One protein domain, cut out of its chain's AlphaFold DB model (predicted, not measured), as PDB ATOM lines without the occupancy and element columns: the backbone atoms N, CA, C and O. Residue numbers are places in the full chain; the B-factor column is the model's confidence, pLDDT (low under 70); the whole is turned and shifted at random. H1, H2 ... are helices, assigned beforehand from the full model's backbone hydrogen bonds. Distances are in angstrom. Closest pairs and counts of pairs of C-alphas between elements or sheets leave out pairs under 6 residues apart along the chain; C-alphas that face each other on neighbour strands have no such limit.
ATOM      1  N   ASP A 348     101.751  95.248 100.244       78.69
ATOM      2  CA  ASP A 348     101.742  95.091 101.688       78.69
ATOM      3  C   ASP A 348     101.672  93.615 102.091       78.69
ATOM      4  O   ASP A 348     100.761  93.191 102.810       78.69
ATOM      5  N   TRP A 349     102.668  92.822 101.682       86.62
ATOM      6  CA  TRP A 349     102.850  91.455 102.191       86.62
ATOM      7  C   TRP A 349     102.883  91.417 103.722       86.62
ATOM      8  O   TRP A 349     102.498  90.420 104.316       86.62
ATOM      9  N   PHE A 350     103.248  92.525 104.376       87.81
ATOM     10  CA  PHE A 350     103.186  92.679 105.826       87.81
ATOM     11  C   PHE A 350     101.829  92.329 106.438       87.81
ATOM     12  O   PHE A 350     101.823  91.714 107.499       87.81
ATOM     13  N   LYS A 351     100.702  92.647 105.784       88.06
ATOM     14  CA  LYS A 351      99.377  92.276 106.306       88.06
ATOM     15  C   LYS A 351      99.197  90.761 106.314       88.06
ATOM     16  O   LYS A 351      98.849  90.203 107.345       88.06
ATOM     17  N   VAL A 352      99.549  90.101 105.208       85.62
ATOM     18  CA  VAL A 352      99.521  88.633 105.079       85.62
ATOM     19  C   VAL A 352     100.478  87.981 106.085       85.62
ATOM     20  O   VAL A 352     100.142  87.004 106.742       85.62
ATOM     21  N   LEU A 353     101.668  88.556 106.268       91.38
ATOM     22  CA  LEU A 353     102.663  88.096 107.240       91.38
ATOM     23  C   LEU A 353     102.246  88.328 108.704       91.38
ATOM     24  O   LEU A 353     102.843  87.745 109.616       91.38
ATOM     25  N   GLU A 354     101.257  89.182 108.954       89.50
ATOM     26  CA  GLU A 354     100.675  89.414 110.277       89.50
ATOM     27  C   GLU A 354      99.454  88.533 110.556       89.50
ATOM     28  O   GLU A 354      99.068  88.411 111.718       89.50
ATOM     29  N   GLU A 355      98.909  87.841 109.551       86.94
ATOM     30  CA  GLU A 355      97.794  86.916 109.744       86.94
ATOM     31  C   GLU A 355      98.195  85.738 110.644       86.94
ATOM     32  O   GLU A 355      99.137  84.990 110.370       86.94
ATOM     33  N   GLU A 356      97.449  85.550 111.736       83.62
ATOM     34  CA  GLU A 356      97.674  84.452 112.689       83.62
ATOM     35  C   GLU A 356      97.222  83.084 112.146       83.62
ATOM     36  O   GLU A 356      97.579  82.055 112.716       83.62
ATOM     37  N   LEU A 357      96.477  83.059 111.034       79.19
ATOM     38  CA  LEU A 357      96.036  81.824 110.375       79.19
ATOM     39  C   LEU A 357      97.186  81.077 109.687       79.19
ATOM     40  O   LEU A 357      97.104  79.862 109.518       79.19
ATOM     41  N   LEU A 358      98.248  81.791 109.304       82.69
ATOM     42  CA  LEU A 358      99.438  81.198 108.708       82.69
ATOM     43  C   LEU A 358     100.418  80.765 109.801       82.69
ATOM     44  O   LEU A 358     100.793  81.541 110.692       82.69
ATOM     45  N   SER A 359     100.904  79.527 109.702       88.38
ATOM     46  CA  SER A 359     101.966  79.052 110.588       88.38
ATOM     47  C   SER A 359     103.216  79.932 110.444       88.38
ATOM     48  O   SER A 359     103.448  80.550 109.400       88.38
ATOM     49  N   LEU A 360     104.047  80.024 111.492       88.62
ATOM     50  CA  LEU A 360     105.265  80.848 111.444       88.62
ATOM     51  C   LEU A 360     106.152  80.469 110.248       88.62
ATOM     52  O   LEU A 360     106.680  81.337 109.559       88.62
ATOM     53  N   ARG A 361     106.255  79.168 109.969       86.62
ATOM     54  CA  ARG A 361     107.015  78.629 108.844       86.62
ATOM     55  C   ARG A 361     106.512  79.130 107.489       86.62
ATOM     56  O   ARG A 361     107.327  79.504 106.650       86.62
ATOM     57  N   GLU A 362     105.200  79.138 107.268       84.06
ATOM     58  CA  GLU A 362     104.607  79.634 106.016       84.06
ATOM     59  C   GLU A 362     104.845  81.132 105.856       84.06
ATOM     60  O   GLU A 362     105.249  81.583 104.784       84.06
ATOM     61  N   ARG A 363     104.689  81.898 106.940       91.94
ATOM     62  CA  ARG A 363     104.975  83.334 106.923       91.94
ATOM     63  C   ARG A 363     106.441  83.619 106.619       91.94
ATOM     64  O   ARG A 363     106.728  84.482 105.799       91.94
ATOM     65  N   LEU A 364     107.371  82.863 107.198       91.25
ATOM     66  CA  LEU A 364     108.791  82.977 106.867       91.25
ATOM     67  C   LEU A 364     109.058  82.672 105.391       91.25
ATOM     68  O   LEU A 364     109.772  83.431 104.746       91.25
ATOM     69  N   ALA A 365     108.459  81.616 104.835       85.81
ATOM     70  CA  ALA A 365     108.620  81.278 103.422       85.81
ATOM     71  C   ALA A 365     108.127  82.406 102.497       85.81
ATOM     72  O   ALA A 365     108.826  82.784 101.560       85.81
ATOM     73  N   ILE A 366     106.961  82.989 102.799       85.50
ATOM     74  CA  ILE A 366     106.424  84.150 102.072       85.50
ATOM     75  C   ILE A 366     107.357  85.357 102.239       85.50
ATOM     76  O   ILE A 366     107.677  86.029 101.261       85.50
ATOM     77  N   ALA A 367     107.839  85.617 103.457       92.06
ATOM     78  CA  ALA A 367     108.734  86.733 103.733       92.06
ATOM     79  C   ALA A 367     110.040  86.618 102.933       92.06
ATOM     80  O   ALA A 367     110.427  87.586 102.287       92.06
ATOM     81  N   PHE A 368     110.674  85.442 102.903       89.62
ATOM     82  CA  PHE A 368     111.895  85.209 102.122       89.62
ATOM     83  C   PHE A 368     111.682  85.349 100.615       89.62
ATOM     84  O   PHE A 368     112.578  85.800  99.911       89.62
ATOM     85  N   GLN A 369     110.508  84.964 100.115       86.69
ATOM     86  CA  GLN A 369     110.225  85.002  98.685       86.69
ATOM     87  C   GLN A 369     109.887  86.412  98.181       86.69
ATOM     88  O   GLN A 369     110.190  86.741  97.034       86.69
ATOM     89  N   PHE A 370     109.219  87.224  99.007       85.31
ATOM     90  CA  PHE A 370     108.574  88.459  98.550       85.31
ATOM     91  C   PHE A 370     109.025  89.735  99.269       85.31
ATOM     92  O   PHE A 370     108.623  90.821  98.853       85.31
ATOM     93  N   SER A 371     109.837  89.646 100.328       89.50
ATOM     94  CA  SER A 371     110.327  90.828 101.052       89.50
ATOM     95  C   SER A 371     111.743  91.200 100.631       89.50
ATOM     96  O   SER A 371     112.607  90.341 100.494       89.50
ATOM     97  N   GLU A 372     112.005  92.499 100.500       91.19
ATOM     98  CA  GLU A 372     113.367  93.028 100.381       91.19
ATOM     99  C   GLU A 372     114.149  92.823 101.686       91.19
ATOM    100  O   GLU A 372     113.560  92.832 102.770       91.19
ATOM    101  N   ASP A 373     115.478  92.740 101.622       90.81
ATOM    102  CA  ASP A 373     116.345  92.437 102.775       90.81
ATOM    103  C   ASP A 373     116.077  93.320 104.005       90.81
ATOM    104  O   ASP A 373     116.057  92.840 105.144       90.81
ATOM    105  N   LYS A 374     115.817  94.618 103.798       93.06
ATOM    106  CA  LYS A 374     115.509  95.567 104.882       93.06
ATOM    107  C   LYS A 374     114.140  95.293 105.513       93.06
ATOM    108  O   LYS A 374     113.996  95.348 106.740       93.06
ATOM    109  N   ALA A 375     113.142  94.993 104.683       92.62
ATOM    110  CA  ALA A 375     111.789  94.649 105.107       92.62
ATOM    111  C   ALA A 375     111.775  93.302 105.842       92.62
ATOM    112  O   ALA A 375     111.211  93.203 106.935       92.62
ATOM    113  N   LEU A 376     112.482  92.313 105.294       94.19
ATOM    114  CA  LEU A 376     112.680  90.994 105.872       94.19
ATOM    115  C   LEU A 376     113.384  91.083 107.228       94.19
ATOM    116  O   LEU A 376     112.864  90.581 108.217       94.19
ATOM    117  N   SER A 377     114.502  91.807 107.322       93.38
ATOM    118  CA  SER A 377     115.220  92.011 108.591       93.38
ATOM    119  C   SER A 377     114.323  92.643 109.659       93.38
ATOM    120  O   SER A 377     114.302  92.210 110.812       93.38
ATOM    121  N   SER A 378     113.532  93.647 109.270       94.62
ATOM    122  CA  SER A 378     112.575  94.313 110.163       94.62
ATOM    123  C   SER A 378     111.422  93.390 110.575       94.62
ATOM    124  O   SER A 378     110.902  93.505 111.685       94.62
ATOM    125  N   TYR A 379     110.997  92.483 109.693       94.56
ATOM    126  CA  TYR A 379     109.992  91.465 109.986       94.56
ATOM    127  C   TYR A 379     110.525  90.407 110.957       94.56
ATOM    128  O   TYR A 379     109.870  90.120 111.958       94.56
ATOM    129  N   LEU A 380     111.724  89.872 110.711       94.25
ATOM    130  CA  LEU A 380     112.350  88.851 111.552       94.25
ATOM    131  C   LEU A 380     112.584  89.369 112.975       94.25
ATOM    132  O   LEU A 380     112.168  88.704 113.920       94.25
ATOM    133  N   ARG A 381     113.122  90.588 113.142       94.25
ATOM    134  CA  ARG A 381     113.296  91.218 114.468       94.25
ATOM    135  C   ARG A 381     111.975  91.350 115.222       94.25
ATOM    136  O   ARG A 381     111.846  90.828 116.323       94.25
ATOM    137  N   ARG A 382     110.947  91.929 114.588       94.44
ATOM    138  CA  ARG A 382     109.601  92.043 115.186       94.44
ATOM    139  C   ARG A 382     108.985  90.687 115.524       94.44
ATOM    140  O   ARG A 382     108.144  90.593 116.415       94.44
ATOM    141  N   THR A 383     109.326  89.646 114.776       93.62
ATOM    142  CA  THR A 383     108.808  88.295 115.004       93.62
ATOM    143  C   THR A 383     109.527  87.616 116.166       93.62
ATOM    144  O   THR A 383     108.855  87.006 116.996       93.62
ATOM    145  N   ILE A 384     110.845  87.807 116.293       93.69
ATOM    146  CA  ILE A 384     111.627  87.407 117.471       93.69
ATOM    147  C   ILE A 384     111.092  88.120 118.719       93.69
ATOM    148  O   ILE A 384     110.737  87.449 119.682       93.69
ATOM    149  N   ASP A 385     110.941  89.447 118.688       94.12
ATOM    150  CA  ASP A 385     110.468  90.231 119.839       94.12
ATOM    151  C   ASP A 385     109.081  89.776 120.309       94.12
ATOM    152  O   ASP A 385     108.839  89.569 121.503       94.12
ATOM    153  N   ARG A 386     108.163  89.546 119.359       92.88
ATOM    154  CA  ARG A 386     106.826  89.017 119.653       92.88
ATOM    155  C   ARG A 386     106.883  87.604 120.222       92.88
ATOM    156  O   ARG A 386     106.144  87.313 121.162       92.88
ATOM    157  N   ALA A 387     107.730  86.736 119.677       91.31
ATOM    158  CA  ALA A 387     107.864  85.375 120.173       91.31
ATOM    159  C   ALA A 387     108.461  85.334 121.586       91.31
ATOM    160  O   ALA A 387     107.937  84.612 122.429       91.31
ATOM    161  N   CYS A 388     109.465  86.166 121.871       90.31
ATOM    162  CA  CYS A 388     110.038  86.336 123.204       90.31
ATOM    163  C   CYS A 388     108.995  86.853 124.202       90.31
ATOM    164  O   CYS A 388     108.840  86.285 125.278       90.31
ATOM    165  N   THR A 389     108.226  87.880 123.824       94.94
ATOM    166  CA  THR A 389     107.208  88.490 124.700       94.94
ATOM    167  C   THR A 389     106.052  87.530 124.999       94.94
ATOM    168  O   THR A 389     105.550  87.494 126.117       94.94
ATOM    169  N   ARG A 390     105.619  86.737 124.009       93.19
ATOM    170  CA  ARG A 390     104.504  85.784 124.154       93.19
ATOM    171  C   ARG A 390     104.936  84.399 124.659       93.19
ATOM    172  O   ARG A 390     104.070  83.563 124.894       93.19
ATOM    173  N   GLY A 391     106.237  84.126 124.777       90.69
ATOM    174  CA  GLY A 391     106.753  82.786 125.079       90.69
ATOM    175  C   GLY A 391     106.468  81.754 123.976       90.69
ATOM    176  O   GLY A 391     106.257  80.579 124.269       90.69
ATOM    177  N   ASN A 392     106.418  82.175 122.707       88.94
ATOM    178  CA  ASN A 392     106.145  81.274 121.588       88.94
ATOM    179  C   ASN A 392     107.415  80.513 121.177       88.94
ATOM    180  O   ASN A 392     108.351  81.102 120.633       88.94
ATOM    181  N   ILE A 393     107.412  79.193 121.381       87.50
ATOM    182  CA  ILE A 393     108.534  78.299 121.062       87.50
ATOM    183  C   ILE A 393     108.928  78.306 119.579       87.50
ATOM    184  O   ILE A 393     110.086  78.071 119.259       87.50
ATOM    185  N   GLU A 394     108.009  78.628 118.668       82.81
ATOM    186  CA  GLU A 394     108.302  78.685 117.229       82.81
ATOM    187  C   GLU A 394     109.323  79.791 116.904       82.81
ATOM    188  O   GLU A 394     110.120  79.664 115.974       82.81
ATOM    189  N   GLY A 395     109.372  80.862 117.707       83.94
ATOM    190  CA  GLY A 395     110.341  81.943 117.522       83.94
ATOM    191  C   GLY A 395     111.789  81.555 117.809       83.94
ATOM    192  O   GLY A 395     112.688  82.261 117.355       83.94
ATOM    193  N   LEU A 396     112.034  80.427 118.490       83.12
ATOM    194  CA  LEU A 396     113.386  79.890 118.688       83.12
ATOM    195  C   LEU A 396     114.080  79.592 117.354       83.12
ATOM    196  O   LEU A 396     115.286  79.785 117.248       83.12
ATOM    197  N   ILE A 397     113.316  79.202 116.326       84.69
ATOM    198  CA  ILE A 397     113.839  78.928 114.978       84.69
ATOM    199  C   ILE A 397     114.498  80.183 114.384       84.69
ATOM    200  O   ILE A 397     115.481  80.079 113.659       84.69
ATOM    201  N   ILE A 398     113.971  81.369 114.705       86.25
ATOM    202  CA  ILE A 398     114.471  82.651 114.191       86.25
ATOM    203  C   ILE A 398     115.520  83.249 115.142       86.25
ATOM    204  O   ILE A 398     116.481  83.873 114.701       86.25
ATOM    205  N   ALA A 399     115.350  83.060 116.453       79.31
ATOM    206  CA  ALA A 399     116.235  83.613 117.476       79.31
ATOM    207  C   ALA A 399     117.599  82.906 117.575       79.31
ATOM    208  O   ALA A 399     118.503  83.451 118.212       79.31
ATOM    209  N   GLY A 400     117.760  81.738 116.940       67.25
ATOM    210  CA  GLY A 400     118.964  80.900 116.997       67.25
ATOM    211  C   GLY A 400     120.278  81.546 116.533       67.25
ATOM    212  O   GLY A 400     121.323  80.939 116.715       67.25
ATOM    213  N   GLU A 401     120.261  82.768 115.996       47.00
ATOM    214  CA  GLU A 401     121.443  83.431 115.420       47.00
ATOM    215  C   GLU A 401     121.714  84.850 115.980       47.00
ATOM    216  O   GLU A 401     122.658  85.503 115.551       47.00
ATOM    217  N   SER A 402     120.920  85.380 116.927       44.97
ATOM    218  CA  SER A 402     121.001  86.818 117.294       44.97
ATOM    219  C   SER A 402     121.735  87.147 118.605       44.97
ATOM    220  O   SER A 402     121.691  88.296 119.051       44.97
ATOM    221  N   LYS A 403     122.411  86.187 119.242       41.47
ATOM    222  CA  LYS A 403     123.309  86.467 120.375       41.47
ATOM    223  C   LYS A 403     124.725  85.994 120.056       41.47
ATOM    224  O   LYS A 403     125.114  84.910 120.479       41.47
ATOM    225  N   VAL A 404     125.467  86.834 119.338       36.41
ATOM    226  CA  VAL A 404     126.937  86.877 119.363       36.41
ATOM    227  C   VAL A 404     127.356  88.326 119.526       36.41
ATOM    228  O   VAL A 404     126.822  89.165 118.764       36.41
TER     229      VAL A 404
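What this domain is: This is residues 348 to 404 of the 404 residues of an uncharacterized protein of Rhizopogon vinicolor AM-OR11-026 (UniProt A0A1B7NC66). The chain folds back and forth through four helices: H1 and H2 form a short hairpin beside the first part of long H3, and short H4 folds back over residues 380 to 388 of H3. The 57 printed residues, all helix by class with no named strand, are compact, with a radius of gyration of the C-alphas of 10.8 A and spans of 28 by 26 by 15 A.

How they stand to each other: H1, residues 349 to 354, touches H2, residues 360 to 370, in a hairpin, closest at C-alphas 353 and 363, 5.3 A. H3, residues 373 to 390, touches H4, residues 393 to 399, opposite ways at 38 degrees, only just steep; C-alphas 387 and 395 are closest, 5.0 A. H1, H2 and H3 have every O i to N i+4 pair within hydrogen-bond range; H4 has 1 of 3, and 4 of 4 O i to N i+3.

Where its parts are: H1 begins at C-alpha 349 (102.850, 91.455, 102.191). H2 is 15.3 A long, H3 25.3 A. H4 ends at C-alpha 399 (116.235, 83.613, 117.476).

The domain as a whole: The printed part has no cut, and its three links are tight. Residues 400 to 404 are under 70 in pLDDT.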